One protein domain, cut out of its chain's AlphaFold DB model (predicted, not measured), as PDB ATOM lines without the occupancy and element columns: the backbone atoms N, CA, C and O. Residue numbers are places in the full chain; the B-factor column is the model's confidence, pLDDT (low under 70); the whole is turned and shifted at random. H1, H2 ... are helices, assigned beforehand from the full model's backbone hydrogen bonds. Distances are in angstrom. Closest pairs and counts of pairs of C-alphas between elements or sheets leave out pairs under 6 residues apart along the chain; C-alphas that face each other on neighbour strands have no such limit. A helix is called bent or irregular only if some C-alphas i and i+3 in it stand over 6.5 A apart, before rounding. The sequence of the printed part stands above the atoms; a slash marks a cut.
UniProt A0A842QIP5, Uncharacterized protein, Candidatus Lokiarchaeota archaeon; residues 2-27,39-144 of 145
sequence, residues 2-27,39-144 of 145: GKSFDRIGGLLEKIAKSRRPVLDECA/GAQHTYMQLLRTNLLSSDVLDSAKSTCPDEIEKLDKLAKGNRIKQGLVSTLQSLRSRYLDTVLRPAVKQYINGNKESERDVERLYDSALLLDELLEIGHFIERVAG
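Overview. This is residues 2 to 27 and 39 to 144 of the 145 residues of an uncharacterized protein of Candidatus Lokiarchaeota archaeon (UniProt A0A842QIP5). An elongated body of helices is built along one long helix, H7, which runs through the middle; H3, H5, H6a and H7 make a four-helix up-and-down bundle, each running against the one before it in the chain. H4 crosses H6a and H7, H2 packs on the side of H7, and beyond the bundle H1 and H6b lie by the first residues of H7. The printed part has 132 residues, with seven named helices, H1 to H7 in chain order, and no named strand: the class is all helix. The whole is compact, with a radius of gyration of the C-alphas of 15.8 A, and spans 50 by 30 by 22 A.

Arrangement. H1, residues 2 to 16, touches H7, residues 116 to 143, with residues 11 to 15 alone, at a steep tilt of 44 degrees; the closest C-alphas, of Ile 15 and Glu 120, are 7.0 A apart. H2, residues 21 to 27, touches H7 the same way at a shallow tilt of 23 degrees, closest at the C-alphas of Leu 23 and Glu 131, 6.3 A. H3, residues 39 to 53, touches H7 opposite ways at 31 degrees, a shallow tilt, with the C-alphas of Leu 48 and Leu 132 closest at 6.3 A. H4, residues 56 to 64, is irregular, with C-alphas 57 and 60 7.5 A apart; it is about perpendicular to H7 at 89 degrees and touches it, with Val 57 and Ser 125 the closest C-alphas at 5.2 A. H5, residues 66 to 76, touches H3, with the C-alphas of Arg 49 and Ala 76 closest at 5.8 A, and is apart from H7. H6, residues 85 to 109, was assigned as one helix by its hydrogen bonds but is bent, C-alphas 99 and 102 being 6.7 A apart; its arms are H6a, residues 85 to 99, and H6b, residues 102 to 109, at a steep tilt of 37 degrees, only just past shallow. H5 and H6a form a helical hairpin, closest at the C-alphas of Glu 68 and Leu 92, 5.7 A. H6a touches H7 opposite ways at a shallow tilt of 18 degrees, with the C-alphas of Val 86 and Gly 136 closest at 5.4 A. H6b and H7 form another hairpin, with the C-alphas of Val 105 and Val 119 closest at 6.5 A. Each O i to N i+4 pair is within hydrogen-bond range in H1, H2, H3, H5, H6a, H6b and H7; H4 has 2 of 5, and 4 of 6 O i to N i+3 pairs.

Along the chain. H1 begins at C-alpha 2 (207.109, 140.639, 170.523) and measures 21.2 A. H3 and H6a each measure 21.0 A. H7 measures 40.7 A and ends at C-alpha 143 (225.450, 172.869, 203.489).

Size, cuts and confidence. The two C-alphas farthest apart, of Gly 2 and Asn 79, are 52.2 A apart. Residues 28 to 38 are not printed, and C-alphas 27 and 39 are 14.0 A apart across the cut. Of the links printed whole, none is long. The mean pLDDT of the printed part is 81.6, and residues 2 to 4, 53 to 57, 78 to 82 and 143 to 144 are under 70.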
ATOM      1  N   GLY A   2     208.174 140.139 169.617       59.78
ATOM      2  CA  GLY A   2     207.109 140.639 170.523       59.78
ATOM      3  C   GLY A   2     207.205 140.231 172.008       59.78
ATOM      4  O   GLY A   2     207.162 141.085 172.881       59.78
ATOM      5  N   LYS A   3     207.452 138.947 172.315       61.84
ATOM      6  CA  LYS A   3     207.386 138.417 173.699       61.84
ATOM      7  C   LYS A   3     208.382 139.031 174.699       61.84
ATOM      8  O   LYS A   3     208.135 139.000 175.899       61.84
ATOM      9  N   SER A   4     209.518 139.543 174.224       68.06
ATOM     10  CA  SER A   4     210.536 140.189 175.062       68.06
ATOM     11  C   SER A   4     210.132 141.602 175.472       68.06
ATOM     12  O   SER A   4     210.386 141.996 176.605       68.06
ATOM     13  N   PHE A   5     209.491 142.352 174.570       75.06
ATOM     14  CA  PHE A   5     209.019 143.704 174.868       75.06
ATOM     15  C   PHE A   5     207.835 143.680 175.831       75.06
ATOM     16  O   PHE A   5     207.827 144.472 176.768       75.06
ATOM     17  N   ASP A   6     206.915 142.724 175.682       78.12
ATOM     18  CA  ASP A   6     205.774 142.585 176.599       78.12
ATOM     19  C   ASP A   6     206.231 142.265 178.032       78.12
ATOM     20  O   ASP A   6     205.722 142.828 178.999       78.12
ATOM     21  N   ARG A   7     207.258 141.412 178.171       77.88
ATOM     22  CA  ARG A   7     207.870 141.069 179.465       77.88
ATOM     23  C   ARG A   7     208.494 142.275 180.161       77.88
ATOM     24  O   ARG A   7     208.253 142.494 181.342       77.88
ATOM     25  N   ILE A   8     209.296 143.052 179.434       81.88
ATOM     26  CA  ILE A   8     209.910 144.268 179.984       81.88
ATOM     27  C   ILE A   8     208.831 145.309 180.295       81.88
ATOM     28  O   ILE A   8     208.901 145.959 181.330       81.88
ATOM     29  N   GLY A   9     207.829 145.458 179.424       82.12
ATOM     30  CA  GLY A   9     206.736 146.407 179.611       82.12
ATOM     31  C   GLY A   9     205.975 146.162 180.913       82.12
ATOM     32  O   GLY A   9     205.836 147.084 181.713       82.12
ATOM     33  N   GLY A  10     205.571 144.913 181.170       84.00
ATOM     34  CA  GLY A  10     204.890 144.546 182.416       84.00
ATOM     35  C   GLY A  10     205.758 144.749 183.663       84.00
ATOM     36  O   GLY A  10     205.273 145.245 184.679       84.00
ATOM     37  N   LEU A  11     207.054 144.432 183.571       84.12
ATOM     38  CA  LEU A  11     208.019 144.670 184.645       84.12
ATOM     39  C   LEU A  11     208.140 146.168 184.974       84.12
ATOM     40  O   LEU A  11     208.012 146.571 186.130       84.12
ATOM     41  N   LEU A  12     208.344 147.007 183.956       84.19
ATOM     42  CA  LEU A  12     208.478 148.454 184.130       84.19
ATOM     43  C   LEU A  12     207.190 149.095 184.654       84.19
ATOM     44  O   LEU A  12     207.265 150.018 185.459       84.19
ATOM     45  N   GLU A  13     206.017 148.606 184.249       86.25
ATOM     46  CA  GLU A  13     204.738 149.103 184.761       86.25
ATOM     47  C   GLU A  13     204.586 148.849 186.267       86.25
ATOM     48  O   GLU A  13     204.126 149.724 187.004       86.25
ATOM     49  N   LYS A  14     205.004 147.672 186.748       84.25
ATOM     50  CA  LYS A  14     204.994 147.359 188.182       84.25
ATOM     51  C   LYS A  14     205.957 148.238 188.963       84.25
ATOM     52  O   LYS A  14     205.564 148.802 189.980       84.25
ATOM     53  N   ILE A  15     207.181 148.395 188.461       84.38
ATOM     54  CA  ILE A  15     208.196 149.261 189.073       84.38
ATOM     55  C   ILE A  15     207.717 150.720 189.091       84.38
ATOM     56  O   ILE A  15     207.917 151.430 190.068       84.38
ATOM     57  N   ALA A  16     207.028 151.183 188.046       81.94
ATOM     58  CA  ALA A  16     206.471 152.535 188.003       81.94
ATOM     59  C   ALA A  16     205.365 152.763 189.047       81.94
ATOM     60  O   ALA A  16     205.154 153.894 189.479       81.94
ATOM     61  N   LYS A  17     204.663 151.699 189.456       82.25
ATOM     62  CA  LYS A  17     203.611 151.726 190.480       82.25
ATOM     63  C   LYS A  17     204.137 151.454 191.893       82.25
ATOM     64  O   LYS A  17     203.343 151.496 192.835       82.25
ATOM     65  N   SER A  18     205.427 151.146 192.061       76.69
ATOM     66  CA  SER A  18     205.988 150.868 193.380       76.69
ATOM     67  C   SER A  18     205.992 152.133 194.242       76.69
ATOM     68  O   SER A  18     206.188 153.254 193.765       76.69
ATOM     69  N   ARG A  19     205.712 151.954 195.537       73.75
ATOM     70  CA  ARG A  19     205.721 153.056 196.501       73.75
ATOM     71  C   ARG A  19     207.162 153.470 196.785       73.75
ATOM     72  O   ARG A  19     208.020 152.608 196.948       73.75
ATOM     73  N   ARG A  20     207.394 154.779 196.916       74.94
ATOM     74  CA  ARG A  20     208.719 155.376 197.130       74.94
ATOM     75  C   ARG A  20     208.781 156.153 198.446       74.94
ATOM     76  O   ARG A  20     208.790 157.381 198.434       74.94
ATOM     77  N   PRO A  21     208.792 155.450 199.591       76.25
ATOM     78  CA  PRO A  21     208.721 156.086 200.906       76.25
ATOM     79  C   PRO A  21     209.890 157.046 201.163       76.25
ATOM     80  O   PRO A  21     209.690 158.103 201.748       76.25
ATOM     81  N   VAL A  22     211.088 156.742 200.648       78.62
ATOM     82  CA  VAL A  22     212.248 157.631 200.801       78.62
ATOM     83  C   VAL A  22     212.020 158.959 200.080       78.62
ATOM     84  O   VAL A  22     212.370 159.998 200.630       78.62
ATOM     85  N   LEU A  23     211.405 158.967 198.890       76.25
ATOM     86  CA  LEU A  23     211.070 160.216 198.190       76.25
ATOM     87  C   LEU A  23     210.001 161.031 198.914       76.25
ATOM     88  O   LEU A  23     210.105 162.259 198.934       76.25
ATOM     89  N   ASP A  24     209.010 160.370 199.511       81.94
ATOM     90  CA  ASP A  24     207.989 161.040 200.321       81.94
ATOM     91  C   ASP A  24     208.657 161.770 201.504       81.94
ATOM     92  O   ASP A  24     208.497 162.982 201.672       81.94
ATOM     93  N   GLU A  25     209.521 161.069 202.249       83.62
ATOM     94  CA  GLU A  25     210.296 161.643 203.360       83.62
ATOM     95  C   GLU A  25     211.278 162.726 202.879       83.62
ATOM     96  O   GLU A  25     211.497 163.741 203.552       83.62
ATOM     97  N   CYS A  26     211.834 162.575 201.671       82.12
ATOM     98  CA  CYS A  26     212.639 163.616 201.046       82.12
ATOM     99  C   CYS A  26     211.819 164.879 200.800       82.12
ATOM    100  O   CYS A  26     212.310 165.967 201.096       82.12
ATOM    101  N   ALA A  27     210.611 164.775 200.251       83.31
ATOM    102  CA  ALA A  27     209.771 165.930 199.956       83.31
ATOM    103  C   ALA A  27     209.415 166.712 201.231       83.31
ATOM    104  O   ALA A  27     209.562 167.938 201.259       83.31
ATOM    105  N   GLY A  39     217.868 170.966 211.094       84.44
ATOM    106  CA  GLY A  39     216.977 169.818 211.275       84.44
ATOM    107  C   GLY A  39     216.808 169.007 209.990       84.44
ATOM    108  O   GLY A  39     216.907 167.782 210.018       84.44
ATOM    109  N   ALA A  40     216.651 169.678 208.845       84.12
ATOM    110  CA  ALA A  40     216.590 169.017 207.542       84.12
ATOM    111  C   ALA A  40     217.873 168.266 207.195       84.12
ATOM    112  O   ALA A  40     217.814 167.124 206.736       84.12
ATOM    113  N   GLN A  41     219.033 168.855 207.473       81.12
ATOM    114  CA  GLN A  41     220.309 168.174 207.295       81.12
ATOM    115  C   GLN A  41     220.415 166.924 208.182       81.12
ATOM    116  O   GLN A  41     220.892 165.885 207.720       81.12
ATOM    117  N   HIS A  42     219.953 166.996 209.435       83.81
ATOM    118  CA  HIS A  42     219.948 165.850 210.344       83.81
ATOM    119  C   HIS A  42     219.049 164.716 209.839       83.81
ATOM    120  O   HIS A  42     219.505 163.574 209.755       83.81
ATOM    121  N   THR A  43     217.809 165.029 209.453       86.62
ATOM    122  CA  THR A  43     216.861 164.046 208.912       86.62
ATOM    123  C   THR A  43     217.409 163.394 207.650       86.62
ATOM    124  O   THR A  43     217.452 162.171 207.563       86.62
ATOM    125  N   TYR A  44     217.947 164.173 206.711       84.81
ATOM    126  CA  TYR A  44     218.557 163.607 205.510       84.81
ATOM    127  C   TYR A  44     219.754 162.706 205.797       84.81
ATOM    128  O   TYR A  44     219.918 161.674 205.149       84.81
ATOM    129  N   MET A  45     220.574 163.048 206.791       80.75
ATOM    130  CA  MET A  45     221.672 162.182 207.214       80.75
ATOM    131  C   MET A  45     221.190 160.878 207.840       80.75
ATOM    132  O   MET A  45     221.812 159.836 207.625       80.75
ATOM    133  N   GLN A  46     220.094 160.913 208.595       85.44
ATOM    134  CA  GLN A  46     219.463 159.699 209.104       85.44
ATOM    135  C   GLN A  46     218.904 158.845 207.964       85.44
ATOM    136  O   GLN A  46     219.209 157.656 207.916       85.44
ATOM    137  N   LEU A  47     218.182 159.443 207.011       84.69
ATOM    138  CA  LEU A  47     217.660 158.743 205.833       84.69
ATOM    139  C   LEU A  47     218.775 158.079 205.036       84.69
ATOM    140  O   LEU A  47     218.680 156.894 204.718       84.69
ATOM    141  N   LEU A  48     219.856 158.818 204.774       82.69
ATOM    142  CA  LEU A  48     221.034 158.299 204.095       82.69
ATOM    143  C   LEU A  48     221.594 157.086 204.846       82.69
ATOM    144  O   LEU A  48     221.765 156.037 204.242       82.69
ATOM    145  N   ARG A  49     221.839 157.199 206.159       81.81
ATOM    146  CA  ARG A  49     222.410 156.116 206.982       81.81
ATOM    147  C   ARG A  49     221.526 154.877 207.016       81.81
ATOM    148  O   ARG A  49     222.026 153.786 206.764       81.81
ATOM    149  N   THR A  50     220.240 155.031 207.313       83.56
ATOM    150  CA  THR A  50     219.304 153.904 207.421       83.56
ATOM    151  C   THR A  50     219.216 153.149 206.099       83.56
ATOM    152  O   THR A  50     219.316 151.924 206.073       83.56
ATOM    153  N   ASN A  51     219.134 153.872 204.981       82.69
ATOM    154  CA  ASN A  51     219.001 153.258 203.665       82.69
ATOM    155  C   ASN A  51     220.327 152.728 203.092       82.69
ATOM    156  O   ASN A  51     220.308 151.772 202.327       82.69
ATOM    157  N   LEU A  52     221.486 153.281 203.465       76.31
ATOM    158  CA  LEU A  52     222.784 152.732 203.046       76.31
ATOM    159  C   LEU A  52     223.212 151.514 203.863       76.31
ATOM    160  O   LEU A  52     223.771 150.567 203.313       76.31
ATOM    161  N   LEU A  53     222.995 151.555 205.179       68.94
ATOM    162  CA  LEU A  53     223.573 150.589 206.114       68.94
ATOM    163  C   LEU A  53     222.640 149.417 206.408       68.94
ATOM    164  O   LEU A  53     223.118 148.320 206.690       68.94
ATOM    165  N   SER A  54     221.328 149.637 206.339       67.56
ATOM    166  CA  SER A  54     220.324 148.658 206.769       67.56
ATOM    167  C   SER A  54     219.415 148.183 205.643       67.56
ATOM    168  O   SER A  54     218.513 147.392 205.892       67.56
ATOM    169  N   SER A  55     219.636 148.642 204.411       69.38
ATOM    170  CA  SER A  55     218.830 148.200 203.282       69.38
ATOM    171  C   SER A  55     219.318 146.854 202.758       69.38
ATOM    172  O   SER A  55     220.387 146.764 202.144       69.38
ATOM    173  N   ASP A  56     218.489 145.828 202.952       68.06
ATOM    174  CA  ASP A  56     218.591 144.533 202.263       68.06
ATOM    175  C   ASP A  56     218.547 144.724 200.735       68.06
ATOM    176  O   ASP A  56     219.113 143.948 199.965       68.06
ATOM    177  N   VAL A  57     217.927 145.821 200.278       62.50
ATOM    178  CA  VAL A  57     217.821 146.180 198.861       62.50
ATOM    179  C   VAL A  57     219.204 146.466 198.258       62.50
ATOM    180  O   VAL A  57     219.388 146.290 197.059       62.50
ATOM    181  N   LEU A  58     220.219 146.839 199.045       73.06
ATOM    182  CA  LEU A  58     221.581 147.074 198.538       73.06
ATOM    183  C   LEU A  58     222.519 145.866 198.674       73.06
ATOM    184  O   LEU A  58     223.698 145.988 198.343       73.06
ATOM    185  N   ASP A  59     222.051 144.691 199.097       78.88
ATOM    186  CA  ASP A  59     222.932 143.532 199.318       78.88
ATOM    187  C   ASP A  59     223.668 143.073 198.050       78.88
ATOM    188  O   ASP A  59     224.866 142.782 198.093       78.88
ATOM    189  N   SER A  60     223.007 143.112 196.890       72.50
ATOM    190  CA  SER A  60     223.658 142.837 195.600       72.50
ATOM    191  C   SER A  60     224.718 143.888 195.239       72.50
ATOM    192  O   SER A  60     225.694 143.588 194.550       72.50
ATOM    193  N   ALA A  61     224.560 145.126 195.714       72.62
ATOM    194  CA  ALA A  61     225.557 146.176 195.543       72.62
ATOM    195  C   ALA A  61     226.753 145.981 196.492       72.62
ATOM    196  O   ALA A  61     227.885 146.227 196.082       72.62
ATOM    197  N   LYS A  62     226.536 145.474 197.715       77.00
ATOM    198  CA  LYS A  62     227.598 145.194 198.703       77.00
ATOM    199  C   LYS A  62     228.614 144.169 198.211       77.00
ATOM    200  O   LYS A  62     229.809 144.352 198.423       77.00
ATOM    201  N   SER A  63     228.162 143.113 197.538       77.38
ATOM    202  CA  SER A  63     229.064 142.090 196.995       77.38
ATOM    203  C   SER A  63     229.818 142.556 195.747       77.38
ATOM    204  O   SER A  63     230.956 142.147 195.530       77.38
ATOM    205  N   THR A  64     229.202 143.418 194.935       75.31
ATOM    206  CA  THR A  64     229.725 143.777 193.605       75.31
ATOM    207  C   THR A  64     230.496 145.103 193.597       75.31
ATOM    208  O   THR A  64     231.351 145.311 192.740       75.31
ATOM    209  N   CYS A  65     230.212 145.998 194.546       80.81
ATOM    210  CA  CYS A  65     230.830 147.322 194.683       80.81
ATOM    211  C   CYS A  65     231.312 147.575 196.132       80.81
ATOM    212  O   CYS A  65     230.889 148.552 196.759       80.81
ATOM    213  N   PRO A  66     232.167 146.701 196.705       82.12
ATOM    214  CA  PRO A  66     232.545 146.781 198.117       82.12
ATOM    215  C   PRO A  66     233.271 148.089 198.460       82.12
ATOM    216  O   PRO A  66     232.995 148.683 199.500       82.12
ATOM    217  N   ASP A  67     234.129 148.583 197.564       84.38
ATOM    218  CA  ASP A  67     234.909 149.807 197.780       84.38
ATOM    219  C   ASP A  67     234.017 151.051 197.898       84.38
ATOM    220  O   ASP A  67     234.239 151.918 198.746       84.38
ATOM    221  N   GLU A  68     233.009 151.171 197.029       84.50
ATOM    222  CA  GLU A  68     232.045 152.267 197.076       84.50
ATOM    223  C   GLU A  68     231.189 152.210 198.341       84.50
ATOM    224  O   GLU A  68     230.980 153.240 198.981       84.50
ATOM    225  N   ILE A  69     230.740 151.016 198.733       82.75
ATOM    226  CA  ILE A  69     229.957 150.825 199.957       82.75
ATOM    227  C   ILE A  69     230.785 151.167 201.197       82.75
ATOM    228  O   ILE A  69     230.304 151.890 202.068       82.75
ATOM    229  N   GLU A  70     232.042 150.729 201.269       84.00
ATOM    230  CA  GLU A  70     232.929 151.050 202.391       84.00
ATOM    231  C   GLU A  70     233.193 152.561 202.484       84.00
ATOM    232  O   GLU A  70     233.187 153.146 203.572       84.00
ATOM    233  N   LYS A  71     233.392 153.230 201.340       84.75
ATOM    234  CA  LYS A  71     233.527 154.692 201.296       84.75
ATOM    235  C   LYS A  71     232.256 155.376 201.785       84.75
ATOM    236  O   LYS A  71     232.352 156.280 202.614       84.75
ATOM    237  N   LEU A  72     231.084 154.947 201.321       82.00
ATOM    238  CA  LEU A  72     229.808 155.528 201.743       82.00
ATOM    239  C   LEU A  72     229.539 155.299 203.228       82.00
ATOM    240  O   LEU A  72     229.104 156.233 203.892       82.00
ATOM    241  N   ASP A  73     229.881 154.136 203.780       81.69
ATOM    242  CA  ASP A  73     229.789 153.869 205.218       81.69
ATOM    243  C   ASP A  73     230.681 154.828 206.031       81.69
ATOM    244  O   ASP A  73     230.225 155.468 206.983       81.69
ATOM    245  N   LYS A  74     231.936 155.034 205.607       82.44
ATOM    246  CA  LYS A  74     232.856 155.998 206.244       82.44
ATOM    247  C   LYS A  74     232.369 157.447 206.140       82.44
ATOM    248  O   LYS A  74     232.595 158.239 207.063       82.44
ATOM    249  N   LEU A  75     231.746 157.815 205.021       78.19
ATOM    250  CA  LEU A  75     231.168 159.145 204.808       78.19
ATOM    251  C   LEU A  75     229.907 159.329 205.666       78.19
ATOM    252  O   LEU A  75     229.779 160.346 206.346       78.19
ATOM    253  N   ALA A  76     229.035 158.318 205.715       75.88
ATOM    254  CA  ALA A  76     227.783 158.325 206.460       75.88
ATOM    255  C   ALA A  76     228.010 158.343 207.978       75.88
ATOM    256  O   ALA A  76     227.334 159.092 208.680       75.88
ATOM    257  N   LYS A  77     228.995 157.601 208.504       75.00
ATOM    258  CA  LYS A  77     229.365 157.609 209.937       75.00
ATOM    259  C   LYS A  77     229.947 158.942 210.422       75.00
ATOM    260  O   LYS A  77     230.028 159.172 211.625       75.00
ATOM    261  N   GLY A  78     230.345 159.838 209.518       68.38
ATOM    262  CA  GLY A  78     230.782 161.184 209.881       68.38
ATOM    263  C   GLY A  78     229.636 162.054 210.409       68.38
ATOM    264  O   GLY A  78     228.506 161.953 209.944       68.38
ATOM    265  N   ASN A  79     229.929 162.960 211.349       61.38
ATOM    266  CA  ASN A  79     228.967 163.960 211.855       61.38
ATOM    267  C   ASN A  79     228.720 165.133 210.890       61.38
ATOM    268  O   ASN A  79     227.950 166.035 211.199       61.38
ATOM    269  N   ARG A  80     229.402 165.152 209.744       61.84
ATOM    270  CA  ARG A  80     229.247 166.157 208.693       61.84
ATOM    271  C   ARG A  80     229.278 165.460 207.353       61.84
ATOM    272  O   ARG A  80     230.015 164.483 207.192       61.84
ATOM    273  N   ILE A  81     228.528 165.996 206.401       62.56
ATOM    274  CA  ILE A  81     228.617 165.531 205.027       62.56
ATOM    275  C   ILE A  81     229.946 165.976 204.461       62.56
ATOM    276  O   ILE A  81     230.311 167.149 204.495       62.56
ATOM    277  N   LYS A  82     230.706 164.976 204.039       65.25
ATOM    278  CA  LYS A  82     232.043 165.149 203.512       65.25
ATOM    279  C   LYS A  82     231.942 165.278 202.002       65.25
ATOM    280  O   LYS A  82     231.147 164.589 201.360       65.25
ATOM    281  N   GLN A  83     232.795 166.141 201.467       72.38
ATOM    282  CA  GLN A  83     233.068 166.249 200.043       72.38
ATOM    283  C   GLN A  83     233.213 164.847 199.432       72.38
ATOM    284  O   GLN A  83     233.915 163.991 199.979       72.38
ATOM    285  N   GLY A  84     232.515 164.608 198.326       78.62
ATOM    286  CA  GLY A  84     232.572 163.339 197.603       78.62
ATOM    287  C   GLY A  84     231.490 162.315 197.962       78.62
ATOM    288  O   GLY A  84     231.542 161.197 197.447       78.62
ATOM    289  N   LEU A  85     230.495 162.663 198.791       83.12
ATOM    290  CA  LEU A  85     229.302 161.825 198.985       83.12
ATOM    291  C   LEU A  85     228.585 161.574 197.656       83.12
ATOM    292  O   LEU A  85     228.422 160.420 197.255       83.12
ATOM    293  N   VAL A  86     228.217 162.645 196.950       87.69
ATOM    294  CA  VAL A  86     227.517 162.548 195.665       87.69
ATOM    295  C   VAL A  86     228.359 161.812 194.634       87.69
ATOM    296  O   VAL A  86     227.860 160.888 194.001       87.69
ATOM    297  N   SER A  87     229.649 162.132 194.502       89.25
ATOM    298  CA  SER A  87     230.514 161.441 193.536       89.25
ATOM    299  C   SER A  87     230.651 159.944 193.838       89.25
ATOM    300  O   SER A  87     230.714 159.130 192.918       89.25
ATOM    301  N   THR A  88     230.671 159.556 195.119       89.25
ATOM    302  CA  THR A  88     230.737 158.139 195.510       89.25
ATOM    303  C   THR A  88     229.415 157.426 195.224       89.25
ATOM    304  O   THR A  88     229.433 156.326 194.674       89.25
ATOM    305  N   LEU A  89     228.271 158.059 195.511       89.62
ATOM    306  CA  LEU A  89     226.949 157.535 195.147       89.62
ATOM    307  C   LEU A  89     226.785 157.399 193.626       89.62
ATOM    308  O   LEU A  89     226.263 156.392 193.152       89.62
ATOM    309  N   GLN A  90     227.280 158.366 192.848       92.12
ATOM    310  CA  GLN A  90     227.260 158.313 191.384       92.12
ATOM    311  C   GLN A  90     228.109 157.146 190.868       92.12
ATOM    312  O   GLN A  90     227.643 156.391 190.016       92.12
ATOM    313  N   SER A  91     229.313 156.953 191.421       91.56
ATOM    314  CA  SER A  91     230.174 155.809 191.087       91.56
ATOM    315  C   SER A  91     229.485 154.478 191.391       91.56
ATOM    316  O   SER A  91     229.455 153.590 190.535       91.56
ATOM    317  N   LEU A  92     228.875 154.359 192.577       90.38
ATOM    318  CA  LEU A  92     228.136 153.165 192.986       90.38
ATOM    319  C   LEU A  92     226.988 152.871 192.022       90.38
ATOM    320  O   LEU A  92     226.874 151.752 191.529       90.38
ATOM    321  N   ARG A  93     226.171 153.882 191.713       92.06
ATOM    322  CA  ARG A  93     225.055 153.762 190.773       92.06
ATOM    323  C   ARG A  93     225.525 153.298 189.402       92.06
ATOM    324  O   ARG A  93     224.987 152.328 188.877       92.06
ATOM    325  N   SER A  94     226.517 153.967 188.819       92.81
ATOM    326  CA  SER A  94     227.024 153.612 187.492       92.81
ATOM    327  C   SER A  94     227.529 152.173 187.453       92.81
ATOM    328  O   SER A  94     227.131 151.412 186.570       92.81
ATOM    329  N   ARG A  95     228.332 151.765 188.445       91.00
ATOM    330  CA  ARG A  95     228.820 150.385 188.542       91.00
ATOM    331  C   ARG A  95     227.680 149.393 188.712       91.00
ATOM    332  O   ARG A  95     227.621 148.435 187.954       91.00
ATOM    333  N   TYR A  96     226.753 149.645 189.632       91.44
ATOM    334  CA  TYR A  96     225.603 148.777 189.877       91.44
ATOM    335  C   TYR A  96     224.767 148.552 188.608       91.44
ATOM    336  O   TYR A  96     224.431 147.417 188.262       91.44
ATOM    337  N   LEU A  97     224.472 149.624 187.867       92.50
ATOM    338  CA  LEU A  97     223.720 149.534 186.616       92.50
ATOM    339  C   LEU A  97     224.454 148.693 185.564       92.50
ATOM    340  O   LEU A  97     223.822 147.900 184.863       92.50
ATOM    341  N   ASP A  98     225.773 148.851 185.452       93.06
ATOM    342  CA  ASP A  98     226.584 148.177 184.438       93.06
ATOM    343  C   ASP A  98     226.879 146.709 184.770       93.06
ATOM    344  O   ASP A  98     226.852 145.867 183.866       93.06
ATOM    345  N   THR A  99     227.157 146.392 186.037       90.56
ATOM    346  CA  THR A  99     227.654 145.074 186.462       90.56
ATOM    347  C   THR A  99     226.579 144.176 187.064       90.56
ATOM    348  O   THR A  99     226.734 142.957 187.014       90.56
ATOM    349  N   VAL A 100     225.480 144.743 187.573       90.88
ATOM    350  CA  VAL A 100     224.402 143.987 188.231       90.88
ATOM    351  C   VAL A 100     223.117 144.042 187.409       90.88
ATOM    352  O   VAL A 100     222.690 143.026 186.854       90.88
ATOM    353  N   LEU A 101     222.518 145.228 187.268       91.19
ATOM    354  CA  LEU A 101     221.173 145.345 186.699       91.19
ATOM    355  C   LEU A 101     221.140 145.012 185.202       91.19
ATOM    356  O   LEU A 101     220.343 144.182 184.764       91.19
ATOM    357  N   ARG A 102     222.012 145.627 184.390       92.19
ATOM    358  CA  ARG A 102     222.016 145.407 182.933       92.19
ATOM    359  C   ARG A 102     222.258 143.933 182.569       92.19
ATOM    360  O   ARG A 102     221.549 143.440 181.685       92.19
ATOM    361  N   PRO A 103     223.211 143.206 183.184       91.44
ATOM    362  CA  PRO A 103     223.372 141.775 182.941       91.44
ATOM    363  C   PRO A 103     222.146 140.946 183.339       91.44
ATOM    364  O   PRO A 103     221.721 140.110 182.540       91.44
ATOM    365  N   ALA A 104     221.545 141.197 184.507       90.69
ATOM    366  CA  ALA A 104     220.367 140.461 184.974       90.69
ATOM    367  C   ALA A 104     219.156 140.662 184.049       90.69
ATOM    368  O   ALA A 104     218.532 139.696 183.609       90.69
ATOM    369  N   VAL A 105     218.898 141.907 183.637       90.69
ATOM    370  CA  VAL A 105     217.837 142.236 182.672       90.69
ATOM    371  C   VAL A 105     218.061 141.514 181.341       90.69
ATOM    372  O   VAL A 105     217.130 140.924 180.795       90.69
ATOM    373  N   LYS A 106     219.300 141.480 180.826       90.44
ATOM    374  CA  LYS A 106     219.622 140.715 179.607       90.44
ATOM    375  C   LYS A 106     219.323 139.222 179.770       90.44
ATOM    376  O   LYS A 106     218.799 138.615 178.838       90.44
ATOM    377  N   GLN A 107     219.644 138.627 180.919       90.00
ATOM    378  CA  GLN A 107     219.348 137.214 181.182       90.00
ATOM    379  C   GLN A 107     217.838 136.953 181.227       90.00
ATOM    380  O   GLN A 107     217.361 136.064 180.520       90.00
ATOM    381  N   TYR A 108     217.087 137.790 181.944       88.94
ATOM    382  CA  TYR A 108     215.630 137.703 182.041       88.94
ATOM    383  C   TYR A 108     214.928 137.821 180.680       88.94
ATOM    384  O   TYR A 108     214.063 137.003 180.341       88.94
ATOM    385  N   ILE A 109     215.336 138.795 179.859       87.06
ATOM    386  CA  ILE A 109     214.798 139.001 178.504       87.06
ATOM    387  C   ILE A 109     215.031 137.770 177.628       87.06
ATOM    388  O   ILE A 109     214.137 137.354 176.890       87.06
ATOM    389  N   ASN A 110     216.213 137.165 177.742       87.19
ATOM    390  CA  ASN A 110     216.583 135.973 176.987       87.19
ATOM    391  C   ASN A 110     215.945 134.682 177.536       87.19
ATOM    392  O   ASN A 110     216.192 133.611 176.992       87.19
ATOM    393  N   GLY A 111     215.115 134.770 178.584       76.75
ATOM    394  CA  GLY A 111     214.432 133.624 179.186       76.75
ATOM    395  C   GLY A 111     215.325 132.751 180.068       76.75
ATOM    396  O   GLY A 111     214.943 131.629 180.383       76.75
ATOM    397  N   ASN A 112     216.490 133.259 180.474       72.81
ATOM    398  CA  ASN A 112     217.480 132.536 181.265       72.81
ATOM    399  C   ASN A 112     217.438 132.955 182.743       72.81
ATOM    400  O   ASN A 112     217.282 134.139 183.014       72.81
ATOM    401  N   LYS A 113     217.703 131.989 183.641       73.38
ATOM    402  CA  LYS A 113     218.155 132.079 185.055       73.38
ATOM    403  C   LYS A 113     217.427 133.015 186.034       73.38
ATOM    404  O   LYS A 113     217.064 132.551 187.109       73.38
ATOM    405  N   GLU A 114     217.260 134.285 185.703       80.00
ATOM    406  CA  GLU A 114     216.724 135.321 186.585       80.00
ATOM    407  C   GLU A 114     215.196 135.299 186.591       80.00
ATOM    408  O   GLU A 114     214.550 135.311 185.534       80.00
ATOM    409  N   SER A 115     214.606 135.267 187.787       86.31
ATOM    410  CA  SER A 115     213.162 135.395 187.930       86.31
ATOM    411  C   SER A 115     212.741 136.862 187.824       86.31
ATOM    412  O   SER A 115     213.517 137.776 188.086       86.31
ATOM    413  N   GLU A 116     211.481 137.102 187.465       87.00
ATOM    414  CA  GLU A 116     210.931 138.460 187.411       87.00
ATOM    415  C   GLU A 116     211.082 139.195 188.747       87.00
ATOM    416  O   GLU A 116     211.483 140.351 188.759       87.00
ATOM    417  N   ARG A 117     210.857 138.494 189.866       86.56
ATOM    418  CA  ARG A 117     211.000 139.051 191.217       86.56
ATOM    419  C   ARG A 117     212.434 139.445 191.547       86.56
ATOM    420  O   ARG A 117     212.642 140.422 192.259       86.56
ATOM    421  N   ASP A 118     213.412 138.685 191.063       87.62
ATOM    422  CA  ASP A 118     214.819 139.012 191.293       87.62
ATOM    423  C   ASP A 118     215.181 140.287 190.531       87.62
ATOM    424  O   ASP A 118     215.754 141.207 191.106       87.62
ATOM    425  N   VAL A 119     214.739 140.406 189.276       89.69
ATOM    426  CA  VAL A 119     214.948 141.622 188.479       89.69
ATOM    427  C   VAL A 119     214.201 142.826 189.067       89.69
ATOM    428  O   VAL A 119     214.780 143.909 189.114       89.69
ATOM    429  N   GLU A 120     212.963 142.656 189.552       88.19
ATOM    430  CA  GLU A 120     212.208 143.698 190.273       88.19
ATOM    431  C   GLU A 120     213.022 144.244 191.456       88.19
ATOM    432  O   GLU A 120     213.237 145.451 191.545       88.19
ATOM    433  N   ARG A 121     213.580 143.363 192.299       87.19
ATOM    434  CA  ARG A 121     214.423 143.771 193.435       87.19
ATOM    435  C   ARG A 121     215.663 144.546 193.007       87.19
ATOM    436  O   ARG A 121     216.027 145.512 193.667       87.19
ATOM    437  N   LEU A 122     216.305 144.146 191.907       89.56
ATOM    438  CA  LEU A 122     217.469 144.871 191.391       89.56
ATOM    439  C   LEU A 122     217.092 146.272 190.883       89.56
ATOM    440  O   LEU A 122     217.869 147.222 191.003       89.56
ATOM    441  N   TYR A 123     215.894 146.424 190.318       90.12
ATOM    442  CA  TYR A 123     215.368 147.742 189.983       90.12
ATOM    443  C   TYR A 123     215.085 148.574 191.232       90.12
ATOM    444  O   TYR A 123     215.474 149.739 191.252       90.12
ATOM    445  N   ASP A 124     214.496 147.993 192.278       87.12
ATOM    446  CA  ASP A 124     214.281 148.694 193.549       87.12
ATOM    447  C   ASP A 124     215.608 149.205 194.139       87.12
ATOM    448  O   ASP A 124     215.675 150.341 194.608       87.12
ATOM    449  N   SER A 125     216.700 148.437 194.029       87.56
ATOM    450  CA  SER A 125     218.041 148.901 194.422       87.56
ATOM    451  C   SER A 125     218.507 150.100 193.605       87.56
ATOM    452  O   SER A 125     219.050 151.054 194.159       87.56
ATOM    453  N   ALA A 126     218.323 150.056 192.283       89.81
ATOM    454  CA  ALA A 126     218.714 151.153 191.405       89.81
ATOM    455  C   ALA A 126     217.911 152.424 191.707       89.81
ATOM    456  O   ALA A 126     218.480 153.515 191.722       89.81
ATOM    457  N   LEU A 127     216.616 152.279 191.994       88.50
ATOM    458  CA  LEU A 127     215.762 153.388 192.400       88.50
ATOM    459  C   LEU A 127     216.196 153.957 193.749       88.50
ATOM    460  O   LEU A 127     216.359 155.165 193.855       88.50
ATOM    461  N   LEU A 128     216.483 153.112 194.738       87.50
ATOM    462  CA  LEU A 128     216.992 153.573 196.028       87.50
ATOM    463  C   LEU A 128     218.302 154.364 195.875       87.50
ATOM    464  O   LEU A 128     218.494 155.379 196.537       87.50
ATOM    465  N   LEU A 129     219.202 153.949 194.975       89.12
ATOM    466  CA  LEU A 129     220.423 154.709 194.677       89.12
ATOM    467  C   LEU A 129     220.125 156.089 194.069       89.12
ATOM    468  O   LEU A 129     220.824 157.050 194.397       89.12
ATOM    469  N   ASP A 130     219.096 156.207 193.226       88.62
ATOM    470  CA  ASP A 130     218.632 157.497 192.694       88.62
ATOM    471  C   ASP A 130     218.074 158.398 193.806       88.62
ATOM    472  O   ASP A 130     218.388 159.588 193.866       88.62
ATOM    473  N   GLU A 131     217.310 157.823 194.732       87.94
ATOM    474  CA  GLU A 131     216.739 158.535 195.880       87.94
ATOM    475  C   GLU A 131     217.842 159.027 196.833       87.94
ATOM    476  O   GLU A 131     217.845 160.182 197.263       87.94
ATOM    477  N   LEU A 132     218.856 158.197 197.100       87.31
ATOM    478  CA  LEU A 132     220.014 158.580 197.913       87.31
ATOM    479  C   LEU A 132     220.871 159.661 197.243       87.31
ATOM    480  O   LEU A 132     221.424 160.521 197.932       87.31
ATOM    481  N   LEU A 133     220.975 159.650 195.912       89.19
ATOM    482  CA  LEU A 133     221.632 160.722 195.163       89.19
ATOM    483  C   LEU A 133     220.900 162.050 195.311       89.19
ATOM    484  O   LEU A 133     221.542 163.086 195.483       89.19
ATOM    485  N   GLU A 134     219.572 162.028 195.276       85.81
ATOM    486  CA  GLU A 134     218.767 163.224 195.489       85.81
ATOM    487  C   GLU A 134     218.975 163.804 196.895       85.81
ATOM    488  O   GLU A 134     219.176 165.017 197.035       85.81
ATOM    489  N   ILE A 135     219.026 162.938 197.914       84.94
ATOM    490  CA  ILE A 135     219.387 163.304 199.291       84.94
ATOM    491  C   ILE A 135     220.784 163.937 199.332       84.94
ATOM    492  O   ILE A 135     220.956 165.027 199.884       84.94
ATOM    493  N   GLY A 136     221.780 163.293 198.715       84.06
ATOM    494  CA  GLY A 136     223.154 163.796 198.660       84.06
ATOM    495  C   GLY A 136     223.254 165.179 198.010       84.06
ATOM    496  O   GLY A 136     223.848 166.091 198.582       84.06
ATOM    497  N   HIS A 137     222.606 165.373 196.859       85.00
ATOM    498  CA  HIS A 137     222.569 166.662 196.162       85.00
ATOM    499  C   HIS A 137     221.827 167.747 196.939       85.00
ATOM    500  O   HIS A 137     222.142 168.932 196.830       85.00
ATOM    501  N   PHE A 138     220.776 167.385 197.670       79.88
ATOM    502  CA  PHE A 138     220.092 168.339 198.529       79.88
ATOM    503  C   PHE A 138     221.009 168.815 199.653       79.88
ATOM    504  O   PHE A 138     221.153 170.015 199.877       79.88
ATOM    505  N   ILE A 139     221.649 167.863 200.322       76.75
ATOM    506  CA  ILE A 139     222.582 168.133 201.400       76.75
ATOM    507  C   ILE A 139     223.704 169.077 200.946       76.75
ATOM    508  O   ILE A 139     223.975 170.047 201.650       76.75
ATOM    509  N   GLU A 140     224.358 168.803 199.810       79.62
ATOM    510  CA  GLU A 140     225.456 169.646 199.302       79.62
ATOM    511  C   GLU A 140     224.981 171.093 199.100       79.62
ATOM    512  O   GLU A 140     225.611 172.033 199.585       79.62
ATOM    513  N   ARG A 141     223.783 171.268 198.522       78.69
ATOM    514  CA  ARG A 141     223.168 172.588 198.312       78.69
ATOM    515  C   ARG A 141     222.866 173.339 199.609       78.69
ATOM    516  O   ARG A 141     223.092 174.542 199.660       78.69
ATOM    517  N   VAL A 142     222.339 172.668 200.636       70.50
ATOM    518  CA  VAL A 142     221.987 173.322 201.914       70.50
ATOM    519  C   VAL A 142     223.213 173.586 202.781       70.50
ATOM    520  O   VAL A 142     223.272 174.605 203.463       70.50
ATOM    521  N   ALA A 143     224.209 172.704 202.738       64.31
ATOM    522  CA  ALA A 143     225.450 172.869 203.489       64.31
ATOM    523  C   ALA A 143     226.403 173.912 202.868       64.31
ATOM    524  O   ALA A 143     227.394 174.264 203.505       64.31
ATOM    525  N   GLY A 144     226.115 174.399 201.653       59.00
ATOM    526  CA  GLY A 144     226.961 175.356 200.937       59.00
ATOM    527  C   GLY A 144     228.316 174.772 200.526       59.00
ATOM    528  O   GLY A 144     229.309 175.500 200.529       59.00
TER     529      GLY A 144